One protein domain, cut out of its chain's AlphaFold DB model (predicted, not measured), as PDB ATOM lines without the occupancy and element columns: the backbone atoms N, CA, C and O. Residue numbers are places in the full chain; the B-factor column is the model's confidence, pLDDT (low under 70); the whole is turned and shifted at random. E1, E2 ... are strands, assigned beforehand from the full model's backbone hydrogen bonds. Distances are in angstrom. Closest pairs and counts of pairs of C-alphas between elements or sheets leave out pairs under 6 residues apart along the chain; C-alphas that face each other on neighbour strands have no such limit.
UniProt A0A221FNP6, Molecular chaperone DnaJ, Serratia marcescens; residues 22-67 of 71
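AT A GLANCE: This is residues 22 to 67 of the 71 residues of the protein "Molecular chaperone DnaJ" of Serratia marcescens (UniProt A0A221FNP6). One long hairpin of two strands, E1 and E2, arches like a bow, with the turn of residues 34 to 38 at one end and the short unnamed tail of residues 57 to 67 at the other. Both strands bend along the way, and the ribbon has no second layer over it. The printed part has 46 residues with two named strands, E1 then E2, in an antiparallel sheet of order E1 - E2, and no named helix; the class is all strand. The whole is extended, with a radius of gyration of the C-alphas of 15.3 A, and flat, with spans of 46 by 23 by 9 A.

HOW THE PARTS SIT: E1, residues 22 to 33, and E2, residues 39 to 56, are antiparallel neighbours and form a hairpin, with 162 degrees between their directions. Near the turn, the C-alphas of Gln 31 and Gly 42 face each other at 4.4 A, and N 32 and O 41 are within hydrogen-bond range at 2.8 A. Toward the other end, the C-alphas of Thr 23 and Phe 54 face each other at 4.6 A, and N 24 and O 53 are 2.8 A apart, within hydrogen-bond range. E1 bends by 67 degrees at residue 26, and E2 bends by 99 degrees at residue 49. Beside these bends, N 48 and O 26 are within hydrogen-bond range at 3.4 A.

IN THESE COORDINATES: E2, the longest strand with 18 residues, measures 32.7 A from C-alpha 39 at (12.358, -35.500, 47.045) to C-alpha 56 at (1.493, -5.029, 42.261). E1, with 12 residues, measures 30.2 A and begins at C-alpha 22 at (5.280, -8.527, 46.055).

THE WHOLE: The two C-alphas farthest apart, those of Ser 36 and His 66, are 46.9 A from each other. The link from E1 to E2 is tight, and the printed part has no cut. The mean pLDDT of the printed part is 82.4; residues 45 to 50 are under 70.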
ATOM      1  N   HIS A  22       4.520  -7.331  45.730       85.38
ATOM      2  CA  HIS A  22       5.280  -8.527  46.055       85.38
ATOM      3  C   HIS A  22       6.495  -8.648  45.128       85.38
ATOM      4  O   HIS A  22       6.492  -8.169  43.988       85.38
ATOM      5  N   THR A  23       7.539  -9.306  45.619       84.81
ATOM      6  CA  THR A  23       8.797  -9.492  44.892       84.81
ATOM      7  C   THR A  23       8.858 -10.899  44.308       84.81
ATOM      8  O   THR A  23       8.438 -11.863  44.945       84.81
ATOM      9  N   LYS A  24       9.376 -11.025  43.088       83.94
ATOM     10  CA  LYS A  24       9.832 -12.287  42.509       83.94
ATOM     11  C   LYS A  24      11.332 -12.180  42.293       83.94
ATOM     12  O   LYS A  24      11.788 -11.271  41.603       83.94
ATOM     13  N   GLU A  25      12.070 -13.102  42.886       78.38
ATOM     14  CA  GLU A  25      13.514 -13.209  42.721       78.38
ATOM     15  C   GLU A  25      13.822 -14.305  41.697       78.38
ATOM     16  O   GLU A  25      13.184 -15.361  41.697       78.38
ATOM     17  N   ILE A  26      14.777 -14.044  40.806       75.06
ATOM     18  CA  ILE A  26      15.292 -15.058  39.885       75.06
ATOM     19  C   ILE A  26      16.487 -15.736  40.560       75.06
ATOM     20  O   ILE A  26      17.545 -15.127  40.724       75.06
ATOM     21  N   VAL A  27      16.318 -17.002  40.938       75.69
ATOM     22  CA  VAL A  27      17.331 -17.798  41.649       75.69
ATOM     23  C   VAL A  27      17.679 -19.063  40.875       75.69
ATOM     24  O   VAL A  27      16.829 -19.611  40.171       75.69
ATOM     25  N   ASP A  28      18.918 -19.538  41.023       78.06
ATOM     26  CA  ASP A  28      19.281 -20.882  40.571       78.06
ATOM     27  C   ASP A  28      18.864 -21.876  41.650       78.06
ATOM     28  O   ASP A  28      19.402 -21.870  42.767       78.06
ATOM     29  N   PHE A  29      17.867 -22.691  41.328       82.31
ATOM     30  CA  PHE A  29      17.262 -23.628  42.256       82.31
ATOM     31  C   PHE A  29      17.656 -25.052  41.891       82.31
ATOM     32  O   PHE A  29      17.368 -25.525  40.791       82.31
ATOM     33  N   LYS A  30      18.293 -25.749  42.833       86.38
ATOM     34  CA  LYS A  30      18.638 -27.164  42.685       86.38
ATOM     35  C   LYS A  30      17.735 -28.004  43.564       86.38
ATOM     36  O   LYS A  30      17.516 -27.663  44.721       86.38
ATOM     37  N   GLN A  31      17.247 -29.106  43.012       90.88
ATOM     38  CA  GLN A  31      16.489 -30.115  43.743       90.88
ATOM     39  C   GLN A  31      17.288 -31.410  43.767       90.88
ATOM     40  O   GLN A  31      17.825 -31.833  42.742       90.88
ATOM     41  N   PHE A  32      17.357 -32.021  44.941       88.31
ATOM     42  CA  PHE A  32      18.006 -33.297  45.158       88.31
ATOM     43  C   PHE A  32      16.940 -34.366  45.370       88.31
ATOM     44  O   PHE A  32      16.012 -34.203  46.167       88.31
ATOM     45  N   TYR A  33      17.102 -35.458  44.637       94.19
ATOM     46  CA  TYR A  33      16.260 -36.641  44.716       94.19
ATOM     47  C   TYR A  33      17.137 -37.819  45.100       94.19
ATOM     48  O   TYR A  33      18.306 -37.886  44.703       94.19
ATOM     49  N   ASP A  34      16.584 -38.741  45.877       92.69
ATOM     50  CA  ASP A  34      17.271 -39.995  46.145       92.69
ATOM     51  C   ASP A  34      17.133 -40.979  44.970       92.69
ATOM     52  O   ASP A  34      16.497 -40.712  43.948       92.69
ATOM     53  N   TRP A  35      17.747 -42.152  45.116       91.38
ATOM     54  CA  TRP A  35      17.714 -43.206  44.103       91.38
ATOM     55  C   TRP A  35      16.311 -43.795  43.869       91.38
ATOM     56  O   TRP A  35      16.094 -44.429  42.839       91.38
ATOM     57  N   SER A  36      15.375 -43.603  44.805       94.81
ATOM     58  CA  SER A  36      13.972 -44.010  44.672       94.81
ATOM     59  C   SER A  36      13.119 -42.962  43.947       94.81
ATOM     60  O   SER A  36      11.988 -43.250  43.561       94.81
ATOM     61  N   GLY A  37      13.681 -41.774  43.699       90.50
ATOM     62  CA  GLY A  37      13.000 -40.643  43.078       90.50
ATOM     63  C   GLY A  37      12.236 -39.765  44.069       90.50
ATOM     64  O   GLY A  37      11.568 -38.825  43.641       90.50
ATOM     65  N   GLU A  38      12.338 -40.033  45.373       93.06
ATOM     66  CA  GLU A  38      11.718 -39.212  46.411       93.06
ATOM     67  C   GLU A  38      12.505 -37.912  46.610       93.06
ATOM     68  O   GLU A  38      13.743 -37.876  46.554       93.06
ATOM     69  N   PHE A  39      11.771 -36.818  46.818       91.56
ATOM     70  CA  PHE A  39      12.358 -35.500  47.045       91.56
ATOM     71  C   PHE A  39      13.021 -35.447  48.421       91.56
ATOM     72  O   PHE A  39      12.385 -35.739  49.431       91.56
ATOM     73  N   GLN A  40      14.281 -35.016  48.459       90.69
ATOM     74  CA  GLN A  40      15.043 -34.893  49.700       90.69
ATOM     75  C   GLN A  40      15.130 -33.433  50.139       90.69
ATOM     76  O   GLN A  40      14.640 -33.054  51.202       90.69
ATOM     77  N   GLU A  41      15.728 -32.594  49.298       84.56
ATOM     78  CA  GLU A  41      15.956 -31.192  49.625       84.56
ATOM     79  C   GLU A  41      16.041 -30.314  48.373       84.56
ATOM     80  O   GLU A  41      16.347 -30.768  47.268       84.56
ATOM     81  N   GLY A  42      15.755 -29.026  48.552       81.25
ATOM     82  CA  GLY A  42      15.894 -28.003  47.525       81.25
ATOM     83  C   GLY A  42      16.775 -26.872  48.040       81.25
ATOM     84  O   GLY A  42      16.553 -26.377  49.143       81.25
ATOM     85  N   GLN A  43      17.765 -26.453  47.254       78.38
ATOM     86  CA  GLN A  43      18.721 -25.420  47.640       78.38
ATOM     87  C   GLN A  43      18.728 -24.262  46.640       78.38
ATOM     88  O   GLN A  43      18.845 -24.454  45.428       78.38
ATOM     89  N   HIS A  44      18.667 -23.037  47.168       77.81
ATOM     90  CA  HIS A  44      18.987 -21.819  46.421       77.81
ATOM     91  C   HIS A  44      20.511 -21.725  46.330       77.81
ATOM     92  O   HIS A  44      21.181 -21.580  47.352       77.81
ATOM     93  N   THR A  45      21.075 -21.862  45.132       65.50
ATOM     94  CA  THR A  45      22.531 -22.032  44.987       65.50
ATOM     95  C   THR A  45      23.287 -20.747  44.678       65.50
ATOM     96  O   THR A  45      24.451 -20.637  45.051       65.50
ATOM     97  N   SER A  46      22.640 -19.753  44.067       61.25
ATOM     98  CA  SER A  46      23.119 -18.365  43.992       61.25
ATOM     99  C   SER A  46      22.046 -17.453  43.382       61.25
ATOM    100  O   SER A  46      21.169 -17.918  42.649       61.25
ATOM    101  N   GLY A  47      22.109 -16.150  43.680       60.72
ATOM    102  CA  GLY A  47      21.324 -15.145  42.959       60.72
ATOM    103  C   GLY A  47      21.820 -15.034  41.516       60.72
ATOM    104  O   GLY A  47      23.008 -14.806  41.283       60.72
ATOM    105  N   ILE A  48      20.929 -15.215  40.539       64.56
ATOM    106  CA  ILE A  48      21.265 -15.117  39.110       64.56
ATOM    107  C   ILE A  48      21.218 -13.638  38.679       64.56
ATOM    108  O   ILE A  48      20.480 -12.826  39.243       64.56
ATOM    109  N   ARG A  49      21.982 -13.262  37.638       58.22
ATOM    110  CA  ARG A  49      21.813 -11.969  36.945       58.22
ATOM    111  C   ARG A  49      20.345 -11.780  36.534       58.22
ATOM    112  O   ARG A  49      19.842 -12.511  35.687       58.22
ATOM    113  N   GLY A  50      19.683 -10.782  37.114       63.31
ATOM    114  CA  GLY A  50      18.257 -10.508  36.896       63.31
ATOM    115  C   GLY A  50      17.601  -9.775  38.065       63.31
ATOM    116  O   GLY A  50      16.652  -9.025  37.851       63.31
ATOM    117  N   GLY A  51      18.165  -9.914  39.270       73.31
ATOM    118  CA  GLY A  51      17.755  -9.163  40.453       73.31
ATOM    119  C   GLY A  51      16.310  -9.429  40.888       73.31
ATOM    120  O   GLY A  51      15.700 -10.442  40.542       73.31
ATOM    121  N   ASN A  52      15.774  -8.490  41.665       78.38
ATOM    122  CA  ASN A  52      14.406  -8.526  42.170       78.38
ATOM    123  C   ASN A  52      13.444  -7.861  41.179       78.38
ATOM    124  O   ASN A  52      13.628  -6.702  40.809       78.38
ATOM    125  N   ALA A  53      12.384  -8.573  40.797       84.94
ATOM    126  CA  ALA A  53      11.267  -8.016  40.047       84.94
ATOM    127  C   ALA A  53      10.082  -7.749  40.982       84.94
ATOM    128  O   ALA A  53       9.696  -8.605  41.775       84.94
ATOM    129  N   PHE A  54       9.463  -6.580  40.860       86.62
ATOM    130  CA  PHE A  54       8.368  -6.148  41.726       86.62
ATOM    131  C   PHE A  54       7.043  -6.134  40.964       86.62
ATOM    132  O   PHE A  54       6.967  -5.653  39.831       86.62
ATOM    133  N   TYR A  55       5.985  -6.643  41.595       88.06
ATOM    134  CA  TYR A  55       4.652  -6.790  41.014       88.06
ATOM    135  C   TYR A  55       3.585  -6.267  41.973       88.06
ATOM    136  O   TYR A  55       3.644  -6.513  43.172       88.06
ATOM    137  N   CYS A  56       2.596  -5.546  41.451       89.88
ATOM    138  CA  CYS A  56       1.493  -5.029  42.261       89.88
ATOM    139  C   CYS A  56       0.600  -6.161  42.794       89.88
ATOM    140  O   CYS A  56       0.197  -7.026  42.018       89.88
ATOM    141  N   CYS A  57       0.226  -6.101  44.076       89.31
ATOM    142  CA  CYS A  57      -0.663  -7.085  44.702       89.31
ATOM    143  C   CYS A  57      -2.094  -7.074  44.135       89.31
ATOM    144  O   CYS A  57      -2.746  -8.111  44.131       89.31
ATOM    145  N   ASP A  58      -2.568  -5.934  43.620       89.12
ATOM    146  CA  ASP A  58      -3.953  -5.793  43.148       89.12
ATOM    147  C   ASP A  58      -4.129  -6.194  41.684       89.12
ATOM    148  O   ASP A  58      -5.051  -6.920  41.326       89.12
ATOM    149  N   CYS A  59      -3.250  -5.704  40.804       90.44
ATOM    150  CA  CYS A  59      -3.381  -5.928  39.363       90.44
ATOM    151  C   CYS A  59      -2.378  -6.937  38.794       90.44
ATOM    152  O   CYS A  59      -2.411  -7.202  37.593       90.44
ATOM    153  N   GLY A  60      -1.444  -7.440  39.609       88.25
ATOM    154  CA  GLY A  60      -0.418  -8.401  39.193       88.25
ATOM    155  C   GLY A  60       0.576  -7.876  38.152       88.25
ATOM    156  O   GLY A  60       1.394  -8.640  37.643       88.25
ATOM    157  N   LYS A  61       0.525  -6.586  37.788       88.69
ATOM    158  CA  LYS A  61       1.403  -6.001  36.765       88.69
ATOM    159  C   LYS A  61       2.794  -5.739  37.330       88.69
ATOM    160  O   LYS A  61       2.941  -5.330  38.482       88.69
ATOM    161  N   ASN A  62       3.803  -5.922  36.479       87.94
ATOM    162  CA  ASN A  62       5.189  -5.607  36.802       87.94
ATOM    163  C   ASN A  62       5.356  -4.085  36.982       87.94
ATOM    164  O   ASN A  62       4.987  -3.298  36.105       87.94
ATOM    165  N   ILE A  63       5.903  -3.689  38.127       88.31
ATOM    166  CA  ILE A  63       6.190  -2.304  38.514       88.31
ATOM    167  C   ILE A  63       7.671  -2.091  38.854       88.31
ATOM    168  O   ILE A  63       8.021  -1.064  39.423       88.31
ATOM    169  N   THR A  64       8.545  -3.032  38.482       85.12
ATOM    170  CA  THR A  64       9.989  -3.012  38.783       85.12
ATOM    171  C   THR A  64      10.640  -1.685  38.396       85.12
ATOM    172  O   THR A  64      11.370  -1.114  39.190       85.12
ATOM    173  N   ALA A  65      10.298  -1.130  37.227       82.19
ATOM    174  CA  ALA A  65      10.830   0.153  36.752       82.19
ATOM    175  C   ALA A  65      10.422   1.375  37.605       82.19
ATOM    176  O   ALA A  65      10.990   2.453  37.448       82.19
ATOM    177  N   HIS A  66       9.413   1.229  38.465       79.19
ATOM    178  CA  HIS A  66       8.875   2.298  39.304       79.19
ATOM    179  C   HIS A  66       9.285   2.161  40.774       79.19
ATOM    180  O   HIS A  66       9.177   3.129  41.523       79.19
ATOM    181  N   VAL A  67       9.751   0.981  41.184       75.56
ATOM    182  CA  VAL A  67      10.328   0.754  42.508       75.56
ATOM    183  C   VAL A  67      11.751   1.305  42.488       75.56
ATOM    184  O   VAL A  67      12.646   0.708  41.894       75.56
TER     185      VAL A  67